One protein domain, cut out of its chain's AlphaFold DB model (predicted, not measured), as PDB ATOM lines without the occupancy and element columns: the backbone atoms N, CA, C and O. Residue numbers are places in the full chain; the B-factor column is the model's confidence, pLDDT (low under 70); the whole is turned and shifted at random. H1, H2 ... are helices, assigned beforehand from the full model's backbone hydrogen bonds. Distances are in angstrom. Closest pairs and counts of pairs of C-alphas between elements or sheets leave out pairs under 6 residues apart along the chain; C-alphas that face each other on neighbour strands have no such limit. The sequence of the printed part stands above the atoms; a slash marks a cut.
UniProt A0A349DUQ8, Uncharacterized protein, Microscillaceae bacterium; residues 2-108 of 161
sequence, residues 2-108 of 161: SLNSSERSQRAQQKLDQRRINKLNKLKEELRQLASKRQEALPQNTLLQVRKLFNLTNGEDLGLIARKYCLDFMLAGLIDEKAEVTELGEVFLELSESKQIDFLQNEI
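Overview. This is residues 2 to 108 of the 161 residues of an uncharacterized protein of Microscillaceae bacterium (UniProt A0A349DUQ8). One long, straight helix, H1, reaches out from a compact head of four short helices, H2 to H5, and their links. Residues 2 to 18 stick out as a free arm, while H1 packs on H3 of the head with residues 27 to 34; H2 crosses H3, and H4 and H5 form a helical hairpin that joins the head through H2. The printed part has 107 residues with five named helices, H1 to H5 in that order along the chain, and no named strand; its class is all helix. With the arm the whole is loose, with a radius of gyration of the C-alphas of 16.8 A, and only just elongated, spanning 60 by 30 by 23 A.

Arrangement. Start with H1, residues 5 to 36, and look at its residues 27 to 34, which alone touch H3, residues 67 to 75. The closest C-alphas are those of Leu 31 and Leu 71, 6.6 A apart, and the two helices run the same way at a steep tilt of 42 degrees. Outward from H3, find H2, residues 47 to 57, which touches H3 about perpendicular, at 77 degrees; their closest C-alphas, of Val 50 and Tyr 69, are 6.4 A apart. H2 also touches H5, residues 97 to 108, through residues 100 to 105 of H5 alone, opposite ways at a steep tilt of 66 degrees, with the closest C-alphas, of Arg 51 and Gln 100, 7.4 A apart. H4, residues 87 to 94, and H5 form a helical hairpin, opposite ways at a shallow tilt of 25 degrees; they only just touch, with 3 pairs of C-alphas within 8 A, the closest those of Phe 92 and Gln 100 at 6.1 A. Among the helix pairs that are apart are H1 and H4, and H1 and H5. In H1, H2, H3, H4 and H5 every O i to N i+4 pair is within hydrogen-bond range.

Along the chain. Find C-alpha 5 at (63.248, 74.378, 206.007); from there H1 runs 47.4 A to C-alpha 36 at (32.430, 73.098, 169.966). H2 is 15.7 A long from C-alpha 47 to C-alpha 57, H3 12.5 A from 67 to 75, and H4 11.1 A from 87 to 94. H5 runs 16.7 A from C-alpha 97 to C-alpha 108 at (28.999, 57.433, 172.249).

Size, cuts and confidence. Look for the two C-alphas farthest apart at Ser 2 and Asn 106, 60.4 A from each other. Without residues 2 to 18 the body spans 37 by 27 by 22 A. The link from H3 to H4 is long, with 11 residues, and the printed part has no cut. The model's confidence is under 70 at residues 2 to 3.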
ATOM      1  N   SER A   2      69.296  82.784 204.800       58.00
ATOM      2  CA  SER A   2      69.006  81.409 204.388       58.00
ATOM      3  C   SER A   2      67.551  81.082 204.721       58.00
ATOM      4  O   SER A   2      67.194  81.118 205.892       58.00
ATOM      5  N   LEU A   3      66.721  80.764 203.721       55.75
ATOM      6  CA  LEU A   3      65.340  80.304 203.951       55.75
ATOM      7  C   LEU A   3      65.347  79.093 204.883       55.75
ATOM      8  O   LEU A   3      66.106  78.145 204.618       55.75
ATOM      9  N   ASN A   4      64.510  79.119 205.921       72.81
ATOM     10  CA  ASN A   4      64.349  77.991 206.833       72.81
ATOM     11  C   ASN A   4      63.660  76.812 206.105       72.81
ATOM     12  O   ASN A   4      63.078  76.968 205.026       72.81
ATOM     13  N   SER A   5      63.772  75.598 206.645       71.25
ATOM     14  CA  SER A   5      63.248  74.378 206.007       71.25
ATOM     15  C   SER A   5      61.731  74.421 205.763       71.25
ATOM     16  O   SER A   5      61.267  73.904 204.743       71.25
ATOM     17  N   SER A   6      60.972  75.097 206.630       77.31
ATOM     18  CA  SER A   6      59.520  75.285 206.502       77.31
ATOM     19  C   SER A   6      59.160  76.175 205.306       77.31
ATOM     20  O   SER A   6      58.310  75.814 204.495       77.31
ATOM     21  N   GLU A   7      59.864  77.291 205.116       77.19
ATOM     22  CA  GLU A   7      59.649  78.218 203.996       77.19
ATOM     23  C   GLU A   7      59.998  77.584 202.642       77.19
ATOM     24  O   GLU A   7      59.338  77.840 201.632       77.19
ATOM     25  N   ARG A   8      61.027  76.724 202.599       76.94
ATOM     26  CA  ARG A   8      61.378  75.966 201.383       76.94
ATOM     27  C   ARG A   8      60.304  74.934 201.038       76.94
ATOM     28  O   ARG A   8      59.952  74.815 199.866       76.94
ATOM     29  N   SER A   9      59.774  74.238 202.045       82.19
ATOM     30  CA  SER A   9      58.691  73.259 201.885       82.19
ATOM     31  C   SER A   9      57.395  73.919 201.394       82.19
ATOM     32  O   SER A   9      56.821  73.498 200.391       82.19
ATOM     33  N   GLN A  10      56.997  75.036 202.007       85.62
ATOM     34  CA  GLN A  10      55.812  75.799 201.604       85.62
ATOM     35  C   GLN A  10      55.926  76.331 200.170       85.62
ATOM     36  O   GLN A  10      54.994  76.191 199.380       85.62
ATOM     37  N   ARG A  11      57.086  76.880 199.784       85.88
ATOM     38  CA  ARG A  11      57.319  77.341 198.402       85.88
ATOM     39  C   ARG A  11      57.295  76.198 197.388       85.88
ATOM     40  O   ARG A  11      56.862  76.402 196.255       85.88
ATOM     41  N   ALA A  12      57.786  75.016 197.758       86.38
ATOM     42  CA  ALA A  12      57.717  73.836 196.901       86.38
ATOM     43  C   ALA A  12      56.263  73.387 196.698       86.38
ATOM     44  O   ALA A  12      55.855  73.180 195.555       86.38
ATOM     45  N   GLN A  13      55.473  73.333 197.774       87.50
ATOM     46  CA  GLN A  13      54.054  72.983 197.722       87.50
ATOM     47  C   GLN A  13      53.253  73.982 196.873       87.50
ATOM     48  O   GLN A  13      52.589  73.581 195.922       87.50
ATOM     49  N   GLN A  14      53.434  75.288 197.096       90.12
ATOM     50  CA  GLN A  14      52.798  76.340 196.291       90.12
ATOM     51  C   GLN A  14      53.108  76.209 194.792       90.12
ATOM     52  O   GLN A  14      52.226  76.362 193.950       90.12
ATOM     53  N   LYS A  15      54.358  75.888 194.427       89.12
ATOM     54  CA  LYS A  15      54.730  75.655 193.020       89.12
ATOM     55  C   LYS A  15      54.055  74.414 192.435       89.12
ATOM     56  O   LYS A  15      53.727  74.418 191.247       89.12
ATOM     57  N   LEU A  16      53.889  73.352 193.220       86.81
ATOM     58  CA  LEU A  16      53.186  72.143 192.786       86.81
ATOM     59  C   LEU A  16      51.698  72.418 192.576       86.81
ATOM     60  O   LEU A  16      51.167  72.060 191.524       86.81
ATOM     61  N   ASP A  17      51.062  73.120 193.508       88.06
ATOM     62  CA  ASP A  17      49.647  73.477 193.417       88.06
ATOM     63  C   ASP A  17      49.391  74.407 192.228       88.06
ATOM     64  O   ASP A  17      48.503  74.144 191.418       88.06
ATOM     65  N   GLN A  18      50.260  75.398 192.002       90.38
ATOM     66  CA  GLN A  18      50.167  76.253 190.818       90.38
ATOM     67  C   GLN A  18      50.285  75.454 189.512       90.38
ATOM     68  O   GLN A  18      49.567  75.714 188.546       90.38
ATOM     69  N   ARG A  19      51.178  74.457 189.454       87.38
ATOM     70  CA  ARG A  19      51.308  73.581 188.279       87.38
ATOM     71  C   ARG A  19      50.054  72.737 188.061       87.38
ATOM     72  O   ARG A  19      49.668  72.553 186.909       87.38
ATOM     73  N   ARG A  20      49.433  72.230 189.131       85.75
ATOM     74  CA  ARG A  20      48.170  71.476 189.057       85.75
ATOM     75  C   ARG A  20      47.038  72.356 188.537       85.75
ATOM     76  O   ARG A  20      46.394  71.974 187.564       85.75
ATOM     77  N   ILE A  21      46.883  73.560 189.087       88.00
ATOM     78  CA  ILE A  21      45.883  74.543 188.642       88.00
ATOM     79  C   ILE A  21      46.076  74.876 187.160       88.00
ATOM     80  O   ILE A  21      45.128  74.818 186.380       88.00
ATOM     81  N   ASN A  22      47.310  75.150 186.731       90.06
ATOM     82  CA  ASN A  22      47.592  75.469 185.331       90.06
ATOM     83  C   ASN A  22      47.271  74.297 184.389       90.06
ATOM     84  O   ASN A  22      46.740  74.514 183.300       90.06
ATOM     85  N   LYS A  23      47.573  73.056 184.796       88.94
ATOM     86  CA  LYS A  23      47.210  71.853 184.030       88.94
ATOM     87  C   LYS A  23      45.697  71.689 183.921       88.94
ATOM     88  O   LYS A  23      45.211  71.437 182.824       88.94
ATOM     89  N   LEU A  24      44.970  71.867 185.024       89.69
ATOM     90  CA  LEU A  24      43.513  71.771 185.038       89.69
ATOM     91  C   LEU A  24      42.876  72.857 184.164       89.69
ATOM     92  O   LEU A  24      42.016  72.553 183.349       89.69
ATOM     93  N   ASN A  25      43.340  74.103 184.255       91.31
ATOM     94  CA  ASN A  25      42.843  75.193 183.411       91.31
ATOM     95  C   ASN A  25      43.085  74.923 181.923       91.31
ATOM     96  O   ASN A  25      42.201  75.163 181.104       91.31
ATOM     97  N   LYS A  26      44.257  74.375 181.577       91.56
ATOM     98  CA  LYS A  26      44.547  73.945 180.207       91.56
ATOM     99  C   LYS A  26      43.599  72.831 179.756       91.56
ATOM    100  O   LYS A  26      43.083  72.907 178.648       91.56
ATOM    101  N   LEU A  27      43.343  71.838 180.610       91.75
ATOM    102  CA  LEU A  27      42.388  70.771 180.317       91.75
ATOM    103  C   LEU A  27      40.980  71.334 180.080       91.75
ATOM    104  O   LEU A  27      40.376  71.005 179.068       91.75
ATOM    105  N   LYS A  28      40.480  72.209 180.962       93.25
ATOM    106  CA  LYS A  28      39.160  72.848 180.812       93.25
ATOM    107  C   LYS A  28      39.050  73.599 179.483       93.25
ATOM    108  O   LYS A  28      38.049  73.488 178.788       93.25
ATOM    109  N   GLU A  29      40.093  74.325 179.091       93.38
ATOM    110  CA  GLU A  29      40.103  75.017 177.801       93.38
ATOM    111  C   GLU A  29      40.048  74.047 176.613       93.38
ATOM    112  O   GLU A  29      39.287  74.240 175.666       93.38
ATOM    113  N   GLU A  30      40.797  72.951 176.682       91.31
ATOM    114  CA  GLU A  30      40.765  71.906 175.658       91.31
ATOM    115  C   GLU A  30      39.403  71.198 175.589       91.31
ATOM    116  O   GLU A  30      38.948  70.870 174.493       91.31
ATOM    117  N   LEU A  31      38.738  70.993 176.729       93.75
ATOM    118  CA  LEU A  31      37.384  70.442 176.794       93.75
ATOM    119  C   LEU A  31      36.367  71.384 176.138       93.75
ATOM    120  O   LEU A  31      35.589  70.932 175.301       93.75
ATOM    121  N   ARG A  32      36.431  72.697 176.398       94.56
ATOM    122  CA  ARG A  32      35.578  73.694 175.716       94.56
ATOM    123  C   ARG A  32      35.773  73.695 174.202       94.56
ATOM    124  O   ARG A  32      34.803  73.742 173.445       94.56
ATOM    125  N   GLN A  33      37.021  73.613 173.745       91.69
ATOM    126  CA  GLN A  33      37.328  73.521 172.316       91.69
ATOM    127  C   GLN A  33      36.823  72.217 171.696       91.69
ATOM    128  O   GLN A  33      36.389  72.207 170.546       91.69
ATOM    129  N   LEU A  34      36.871  71.110 172.436       89.50
ATOM    130  CA  LEU A  34      36.310  69.849 171.970       89.50
ATOM    131  C   LEU A  34      34.774  69.887 171.964       89.50
ATOM    132  O   LEU A  34      34.173  69.351 171.038       89.50
ATOM    133  N   ALA A  35      34.136  70.551 172.930       90.31
ATOM    134  CA  ALA A  35      32.683  70.698 172.986       90.31
ATOM    135  C   ALA A  35      32.134  71.386 171.723       90.31
ATOM    136  O   ALA A  35      31.161  70.905 171.138       90.31
ATOM    137  N   SER A  36      32.811  72.429 171.222       91.19
ATOM    138  CA  SER A  36      32.430  73.098 169.966       91.19
ATOM    139  C   SER A  36      32.645  72.238 168.715       91.19
ATOM    140  O   SER A  36      31.990  72.456 167.697       91.19
ATOM    141  N   LYS A  37      33.508  71.218 168.794       90.62
ATOM    142  CA  LYS A  37      33.831  70.280 167.704       90.62
ATOM    143  C   LYS A  37      33.297  68.869 167.938       90.62
ATOM    144  O   LYS A  37      33.715  67.927 167.265       90.62
ATOM    145  N   ARG A  38      32.352  68.688 168.867       88.75
ATOM    146  CA  ARG A  38      31.848  67.361 169.271       88.75
ATOM    147  C   ARG A  38      31.323  66.535 168.091       88.75
ATOM    148  O   ARG A  38      31.445  65.315 168.098       88.75
ATOM    149  N   GLN A  39      30.784  67.192 167.064       87.12
ATOM    150  CA  GLN A  39      30.271  66.544 165.850       87.12
ATOM    151  C   GLN A  39      31.363  65.800 165.057       87.12
ATOM    152  O   GLN A  39      31.081  64.805 164.390       87.12
ATOM    153  N   GLU A  40      32.614  66.252 165.157       90.12
ATOM    154  CA  GLU A  40      33.773  65.695 164.451       90.12
ATOM    155  C   GLU A  40      34.613  64.757 165.327       90.12
ATOM    156  O   GLU A  40      35.596  64.176 164.851       90.12
ATOM    157  N   ALA A  41      34.249  64.619 166.600       92.44
ATOM    158  CA  ALA A  41      35.028  63.901 167.588       92.44
ATOM    159  C   ALA A  41      34.809  62.384 167.527       92.44
ATOM    160  O   ALA A  41      33.755  61.880 167.131       92.44
ATOM    161  N   LEU A  42      35.836  61.662 167.964       95.25
ATOM    162  CA  LEU A  42      35.875  60.212 168.084       95.25
ATOM    163  C   LEU A  42      36.488  59.853 169.443       95.25
ATOM    164  O   LEU A  42      37.434  60.536 169.854       95.25
ATOM    165  N   PRO A  43      35.995  58.805 170.127       95.56
ATOM    166  CA  PRO A  43      36.627  58.336 171.348       95.56
ATOM    167  C   PRO A  43      38.041  57.822 171.058       95.56
ATOM    168  O   PRO A  43      38.299  57.192 170.029       95.56
ATOM    169  N   GLN A  44      38.971  58.106 171.963       94.69
ATOM    170  CA  GLN A  44      40.394  57.818 171.784       94.69
ATOM    171  C   GLN A  44      40.845  56.547 172.497       94.69
ATOM    172  O   GLN A  44      41.878  55.983 172.133       94.69
ATOM    173  N   ASN A  45      40.106  56.090 173.504       96.69
ATOM    174  CA  ASN A  45      40.408  54.893 174.280       96.69
ATOM    175  C   ASN A  45      39.302  53.847 174.126       96.69
ATOM    176  O   ASN A  45      38.245  54.100 173.548       96.69
ATOM    177  N   THR A  46      39.566  52.638 174.617       97.19
ATOM    178  CA  THR A  46      38.558  51.573 174.606       97.19
ATOM    179  C   THR A  46      37.466  51.835 175.641       97.19
ATOM    180  O   THR A  46      37.738  52.421 176.695       97.19
ATOM    181  N   LEU A  47      36.260  51.321 175.387       96.69
ATOM    182  CA  LEU A  47      35.139  51.396 176.326       96.69
ATOM    183  C   LEU A  47      35.540  50.908 177.723       96.69
ATOM    184  O   LEU A  47      35.277  51.568 178.727       96.69
ATOM    185  N   LEU A  48      36.235  49.768 177.787       96.19
ATOM    186  CA  LEU A  48      36.639  49.162 179.052       96.19
ATOM    187  C   LEU A  48      37.602  50.054 179.842       96.19
ATOM    188  O   LEU A  48      37.487  50.137 181.064       96.19
ATOM    189  N   GLN A  49      38.554  50.706 179.167       96.25
ATOM    190  CA  GLN A  49      39.484  51.626 179.824       96.25
ATOM    191  C   GLN A  49      38.751  52.841 180.385       96.25
ATOM    192  O   GLN A  49      39.004  53.216 181.526       96.25
ATOM    193  N   VAL A  50      37.838  53.419 179.602       96.69
ATOM    194  CA  VAL A  50      37.042  54.578 180.015       96.69
ATOM    195  C   VAL A  50      36.184  54.234 181.231       96.69
ATOM    196  O   VAL A  50      36.324  54.881 182.265       96.69
ATOM    197  N   ARG A  51      35.398  53.153 181.159       96.31
ATOM    198  CA  ARG A  51      34.562  52.673 182.271       96.31
ATOM    199  C   ARG A  51      35.377  52.457 183.547       96.31
ATOM    200  O   ARG A  51      35.051  53.000 184.597       96.31
ATOM    201  N   LYS A  52      36.451  51.660 183.456       95.31
ATOM    202  CA  LYS A  52      37.279  51.309 184.619       95.31
ATOM    203  C   LYS A  52      37.916  52.535 185.252       95.31
ATOM    204  O   LYS A  52      37.934  52.634 186.472       95.31
ATOM    205  N   LEU A  53      38.458  53.439 184.438       95.25
ATOM    206  CA  LEU A  53      39.146  54.608 184.960       95.25
ATOM    207  C   LEU A  53      38.173  55.600 185.594       95.25
ATOM    208  O   LEU A  53      38.498  56.156 186.639       95.25
ATOM    209  N   PHE A  54      36.989  55.788 185.005       94.88
ATOM    210  CA  PHE A  54      35.968  56.647 185.598       94.88
ATOM    211  C   PHE A  54      35.530  56.112 186.965       94.88
ATOM    212  O   PHE A  54      35.647  56.831 187.947       94.88
ATOM    213  N   ASN A  55      35.186  54.822 187.066       93.62
ATOM    214  CA  ASN A  55      34.826  54.187 188.343       93.62
ATOM    215  C   ASN A  55      35.952  54.236 189.385       93.62
ATOM    216  O   ASN A  55      35.697  54.396 190.568       93.62
ATOM    217  N   LEU A  56      37.210  54.068 188.967       93.31
ATOM    218  CA  LEU A  56      38.346  54.099 189.892       93.31
ATOM    219  C   LEU A  56      38.548  55.484 190.521       93.31
ATOM    220  O   LEU A  56      39.098  55.592 191.612       93.31
ATOM    221  N   THR A  57      38.173  56.533 189.796       91.31
ATOM    222  CA  THR A  57      38.482  57.922 190.155       91.31
ATOM    223  C   THR A  57      37.256  58.725 190.556       91.31
ATOM    224  O   THR A  57      37.408  59.888 190.917       91.31
ATOM    225  N   ASN A  58      36.061  58.141 190.426       90.25
ATOM    226  CA  ASN A  58      34.766  58.821 190.494       90.25
ATOM    227  C   ASN A  58      34.697  60.105 189.643       90.25
ATOM    228  O   ASN A  58      33.892  60.983 189.902       90.25
ATOM    229  N   GLY A  59      35.574  60.257 188.645       82.94
ATOM    230  CA  GLY A  59      35.686  61.486 187.859       82.94
ATOM    231  C   GLY A  59      36.264  62.708 188.594       82.94
ATOM    232  O   GLY A  59      36.301  63.777 187.993       82.94
ATOM    233  N   GLU A  60      36.756  62.590 189.834       81.56
ATOM    234  CA  GLU A  60      37.089  63.758 190.670       81.56
ATOM    235  C   GLU A  60      38.533  64.282 190.497       81.56
ATOM    236  O   GLU A  60      38.769  65.488 190.579       81.56
ATOM    237  N   ASP A  61      39.520  63.427 190.188       79.81
ATOM    238  CA  ASP A  61      40.932  63.844 190.037       79.81
ATOM    239  C   ASP A  61      41.393  63.948 188.572       79.81
ATOM    240  O   ASP A  61      42.364  63.330 188.113       79.81
ATOM    241  N   LEU A  62      40.683  64.770 187.798       77.62
ATOM    242  CA  LEU A  62      40.957  64.953 186.368       77.62
ATOM    243  C   LEU A  62      42.338  65.570 186.075       77.62
ATOM    244  O   LEU A  62      42.840  65.458 184.957       77.62
ATOM    245  N   GLY A  63      42.968  66.215 187.063       71.69
ATOM    246  CA  GLY A  63      44.321  66.766 186.947       71.69
ATOM    247  C   GLY A  63      45.424  65.700 186.953       71.69
ATOM    248  O   GLY A  63      46.510  65.943 186.408       71.69
ATOM    249  N   LEU A  64      45.158  64.531 187.549       75.88
ATOM    250  CA  LEU A  64      46.026  63.351 187.493       75.88
ATOM    251  C   LEU A  64      45.653  62.394 186.359       75.88
ATOM    252  O   LEU A  64      46.514  61.663 185.859       75.88
ATOM    253  N   ILE A  65      44.399  62.414 185.919       85.62
ATOM    254  CA  ILE A  65      43.937  61.598 184.800       85.62
ATOM    255  C   ILE A  65      44.541  62.117 183.492       85.62
ATOM    256  O   ILE A  65      44.607  63.315 183.212       85.62
ATOM    257  N   ALA A  66      45.019  61.195 182.654       84.94
ATOM    258  CA  ALA A  66      45.577  61.578 181.367       84.94
ATOM    259  C   ALA A  66      44.491  62.222 180.493       84.94
ATOM    260  O   ALA A  66      43.435  61.630 180.283       84.94
ATOM    261  N   ARG A  67      44.809  63.385 179.908       87.06
ATOM    262  CA  ARG A  67      43.917  64.206 179.067       87.06
ATOM    263  C   ARG A  67      43.000  63.392 178.152       87.06
ATOM    264  O   ARG A  67      41.809  63.665 178.094       87.06
ATOM    265  N   LYS A  68      43.546  62.403 177.436       87.62
ATOM    266  CA  LYS A  68      42.791  61.582 176.475       87.62
ATOM    267  C   LYS A  68      41.567  60.886 177.086       87.62
ATOM    268  O   LYS A  68      40.590  60.695 176.380       87.62
ATOM    269  N   TYR A  69      41.609  60.528 178.369       94.19
ATOM    270  CA  TYR A  69      40.469  59.919 179.055       94.19
ATOM    271  C   TYR A  69      39.426  60.959 179.453       94.19
ATOM    272  O   TYR A  69      38.244  60.701 179.289       94.19
ATOM    273  N   CYS A  70      39.848  62.152 179.880       93.81
ATOM    274  CA  CYS A  70      38.925  63.252 180.165       93.81
ATOM    275  C   CYS A  70      38.122  63.646 178.915       93.81
ATOM    276  O   CYS A  70      36.929  63.916 179.008       93.81
ATOM    277  N   LEU A  71      38.755  63.627 177.734       94.06
ATOM    278  CA  LEU A  71      38.042  63.842 176.472       94.06
ATOM    279  C   LEU A  71      36.952  62.781 176.269       94.06
ATOM    280  O   LEU A  71      35.816  63.138 175.977       94.06
ATOM    281  N   ASP A  72      37.267  61.499 176.468       96.06
ATOM    282  CA  ASP A  72      36.289  60.416 176.312       96.06
ATOM    283  C   ASP A  72      35.164  60.482 177.359       96.06
ATOM    284  O   ASP A  72      34.008  60.243 177.016       96.06
ATOM    285  N   PHE A  73      35.470  60.871 178.605       96.81
ATOM    286  CA  PHE A  73      34.464  61.123 179.646       96.81
ATOM    287  C   PHE A  73      33.482  62.211 179.210       96.81
ATOM    288  O   PHE A  73      32.272  62.026 179.311       96.81
ATOM    289  N   MET A  74      33.991  63.316 178.658       95.88
ATOM    290  CA  MET A  74      33.153  64.407 178.168       95.88
ATOM    291  C   MET A  74      32.347  63.997 176.928       95.88
ATOM    292  O   MET A  74      31.170  64.334 176.805       95.88
ATOM    293  N   LEU A  75      32.937  63.229 176.005       95.69
ATOM    294  CA  LEU A  75      32.219  62.723 174.830       95.69
ATOM    295  C   LEU A  75      31.038  61.827 175.217       95.69
ATOM    296  O   LEU A  75      29.973  61.943 174.600       95.69
ATOM    297  N   ALA A  76      31.223  60.997 176.246       95.56
ATOM    298  CA  ALA A  76      30.191  60.158 176.845       95.56
ATOM    299  C   ALA A  76      29.227  60.926 177.773       95.56
ATOM    300  O   ALA A  76      28.261  60.345 178.250       95.56
ATOM    301  N   GLY A  77      29.462  62.220 178.017       95.75
ATOM    302  CA  GLY A  77      28.611  63.065 178.859       95.75
ATOM    303  C   GLY A  77      28.769  62.844 180.363       95.75
ATOM    304  O   GLY A  77      27.950  63.354 181.119       95.75
ATOM    305  N   LEU A  78      29.797  62.113 180.802       97.00
ATOM    306  CA  LEU A  78      30.065  61.850 182.221       97.00
ATOM    307  C   LEU A  78      30.620  63.077 182.952       97.00
ATOM    308  O   LEU A  78      30.392  63.242 184.146       97.00
ATOM    309  N   ILE A  79      31.351  63.925 182.226       96.50
ATOM    310  CA  ILE A  79      31.825  65.226 182.705       96.50
ATOM    311  C   ILE A  79      31.435  66.319 181.710       96.50
ATOM    312  O   ILE A  79      31.222  66.038 180.526       96.50
ATOM    313  N   ASP A  80      31.380  67.558 182.175       94.94
ATOM    314  CA  ASP A  80      31.129  68.733 181.344       94.94
ATOM    315  C   ASP A  80      32.427  69.399 180.832       94.94
ATOM    316  O   ASP A  80      33.552  68.951 181.085       94.94
ATOM    317  N   GLU A  81      32.293  70.511 180.105       93.31
ATOM    318  CA  GLU A  81      33.428  71.301 179.619       93.31
ATOM    319  C   GLU A  81      34.208  72.034 180.725       93.31
ATOM    320  O   GLU A  81      35.314  72.537 180.491       93.31
ATOM    321  N   LYS A  82      33.652  72.111 181.938       92.06
ATOM    322  CA  LYS A  82      34.331  72.619 183.134       92.06
ATOM    323  C   LYS A  82      35.053  71.511 183.888       92.06
ATOM    324  O   LYS A  82      35.730  71.830 184.871       92.06
ATOM    325  N   ALA A  83      35.029  70.285 183.369       91.88
ATOM    326  CA  ALA A  83      35.642  69.122 183.980       91.88
ATOM    327  C   ALA A  83      34.979  68.779 185.331       91.88
ATOM    328  O   ALA A  83      35.653  68.392 186.280       91.88
ATOM    329  N   GLU A  84      33.668  68.983 185.425       93.81
ATOM    330  CA  GLU A  84      32.835  68.623 186.572       93.81
ATOM    331  C   GLU A  84      31.990  67.398 186.203       93.81
ATOM    332  O   GLU A  84      31.563  67.265 185.054       93.81
ATOM    333  N   VAL A  85      31.789  66.480 187.154       95.56
ATOM    334  CA  VAL A  85      30.914  65.315 186.958       95.56
ATOM    335  C   VAL A  85      29.485  65.809 186.750       95.56
ATOM    336  O   VAL A  85      29.000  66.677 187.475       95.56
ATOM    337  N   THR A  86      28.821  65.301 185.716       96.88
ATOM    338  CA  THR A  86      27.437  65.678 185.401       96.88
ATOM    339  C   THR A  86      26.451  64.808 186.174       96.88
ATOM    340  O   THR A  86      26.803  63.735 186.657       96.88
ATOM    341  N   GLU A  87      25.169  65.183 186.184       96.25
ATOM    342  CA  GLU A  87      24.096  64.308 186.687       96.25
ATOM    343  C   GLU A  87      24.098  62.929 185.999       96.25
ATOM    344  O   GLU A  87      23.853  61.907 186.633       96.25
ATOM    345  N   LEU A  88      24.428  62.880 184.703       95.31
ATOM    346  CA  LEU A  88      24.585  61.621 183.970       95.31
ATOM    347  C   LEU A  88      25.790  60.810 184.461       95.31
ATOM    348  O   LEU A  88      25.719  59.583 184.502       95.31
ATOM    349  N   GLY A  89      26.885  61.484 184.815       96.62
ATOM    350  CA  GLY A  89      28.068  60.871 185.408       96.62
ATOM    351  C   GLY A  89      27.787  60.257 186.778       96.62
ATOM    352  O   GLY A  89      28.187  59.121 187.018       96.62
ATOM    353  N   GLU A  90      27.035  60.956 187.628       96.25
ATOM    354  CA  GLU A  90      26.601  60.439 188.931       96.25
ATOM    355  C   GLU A  90      25.703  59.207 188.767       96.25
ATOM    356  O   GLU A  90      25.989  58.145 189.318       96.25
ATOM    357  N   VAL A  91      24.680  59.295 187.905       96.50
ATOM    358  CA  VAL A  91      23.810  58.148 187.592       96.50
ATOM    359  C   VAL A  91      24.634  56.962 187.096       96.50
ATOM    360  O   VAL A  91      24.386  55.829 187.501       96.50
ATOM    361  N   PHE A  92      25.633  57.196 186.242       97.31
ATOM    362  CA  PHE A  92      26.512  56.145 185.742       97.31
ATOM    363  C   PHE A  92      27.259  55.401 186.865       97.31
ATOM    364  O   PHE A  92      27.395  54.175 186.784       97.31
ATOM    365  N   LEU A  93      27.723  56.095 187.908       95.81
ATOM    366  CA  LEU A  93      28.444  55.480 189.032       95.81
ATOM    367  C   LEU A  93      27.553  54.548 189.868       95.81
ATOM    368  O   LEU A  93      28.052  53.584 190.447       95.81
ATOM    369  N   GLU A  94      26.240  54.773 189.871       96.50
ATOM    370  CA  GLU A  94      25.261  53.938 190.581       96.50
ATOM    371  C   GLU A  94      24.826  52.690 189.788       96.50
ATOM    372  O   GLU A  94      24.199  51.772 190.329       96.50
ATOM    373  N   LEU A  95      25.136  52.628 188.490       96.81
ATOM    374  CA  LEU A  95      24.745  51.513 187.631       96.81
ATOM    375  C   LEU A  95      25.585  50.253 187.879       96.81
ATOM    376  O   LEU A  95      26.780  50.295 188.163       96.81
ATOM    377  N   SER A  96      24.973  49.086 187.645       96.38
ATOM    378  CA  SER A  96      25.717  47.827 187.531       96.38
ATOM    379  C   SER A  96      26.664  47.859 186.329       96.38
ATOM    380  O   SER A  96      26.396  48.530 185.336       96.38
ATOM    381  N   GLU A  97      27.730  47.056 186.359       93.44
ATOM    382  CA  GLU A  97      28.727  47.026 185.278       93.44
ATOM    383  C   GLU A  97      28.121  46.817 183.881       93.44
ATOM    384  O   GLU A  97      28.495  47.519 182.944       93.44
ATOM    385  N   SER A  98      27.165  45.897 183.730       94.31
ATOM    386  CA  SER A  98      26.480  45.684 182.449       94.31
ATOM    387  C   SER A  98      25.754  46.943 181.968       94.31
ATOM    388  O   SER A  98      25.948  47.377 180.837       94.31
ATOM    389  N   LYS A  99      24.996  47.593 182.857       96.94
ATOM    390  CA  LYS A  99      24.259  48.823 182.553       96.94
ATOM    391  C   LYS A  99      25.192  49.998 182.264       96.94
ATOM    392  O   LYS A  99      24.854  50.838 181.440       96.94
ATOM    393  N   GLN A 100      26.363  50.052 182.900       96.94
ATOM    394  CA  GLN A 100      27.401  51.038 182.593       96.94
ATOM    395  C   GLN A 100      27.935  50.882 181.167       96.94
ATOM    396  O   GLN A 100      28.140  51.879 180.476       96.94
ATOM    397  N   ILE A 101      28.168  49.643 180.720       96.06
ATOM    398  CA  ILE A 101      28.607  49.360 179.348       96.06
ATOM    399  C   ILE A 101      27.532  49.823 178.362       96.06
ATOM    400  O   ILE A 101      27.837  50.629 177.481       96.06
ATOM    401  N   ASP A 102      26.283  49.394 178.565       95.88
ATOM    402  CA  ASP A 102      25.156  49.763 177.700       95.88
ATOM    403  C   ASP A 102      24.967  51.289 177.645       95.88
ATOM    404  O   ASP A 102      24.778  51.871 176.574       95.88
ATOM    405  N   PHE A 103      25.058  51.959 178.797       96.12
ATOM    406  CA  PHE A 103      24.978  53.413 178.907       96.12
ATOM    407  C   PHE A 103      26.046  54.100 178.049       96.12
ATOM    408  O   PHE A 103      25.734  54.919 177.184       96.12
ATOM    409  N   LEU A 104      27.311  53.719 178.237       96.75
ATOM    410  CA  LEU A 104      28.447  54.301 177.528       96.75
ATOM    411  C   LEU A 104      28.369  54.102 176.013       96.75
ATOM    412  O   LEU A 104      28.643  55.035 175.252       96.75
ATOM    413  N   GLN A 105      27.978  52.908 175.564       95.88
ATOM    414  CA  GLN A 105      27.758  52.636 174.144       95.88
ATOM    415  C   GLN A 105      26.664  53.541 173.584       95.88
ATOM    416  O   GLN A 105      26.862  54.169 172.543       95.88
ATOM    417  N   ASN A 106      25.533  53.652 174.283       95.06
ATOM    418  CA  ASN A 106      24.411  54.472 173.845       95.06
ATOM    419  C   ASN A 106      24.793  55.950 173.715       95.06
ATOM    420  O   ASN A 106      24.439  56.570 172.712       95.06
ATOM    421  N   GLU A 107      25.546  56.509 174.664       95.12
ATOM    422  CA  GLU A 107      25.986  57.908 174.594       95.12
ATOM    423  C   GLU A 107      26.986  58.148 173.458       95.12
ATOM    424  O   GLU A 107      26.810  59.067 172.653       95.12
ATOM    425  N   ILE A 108      27.997  57.289 173.313       95.44
ATOM    426  CA  ILE A 108      28.999  57.433 172.249       95.44
ATOM    427  C   ILE A 108      28.390  57.214 170.857       95.44
ATOM    428  O   ILE A 108      28.754  57.907 169.906       95.44
TER     429      ILE A 108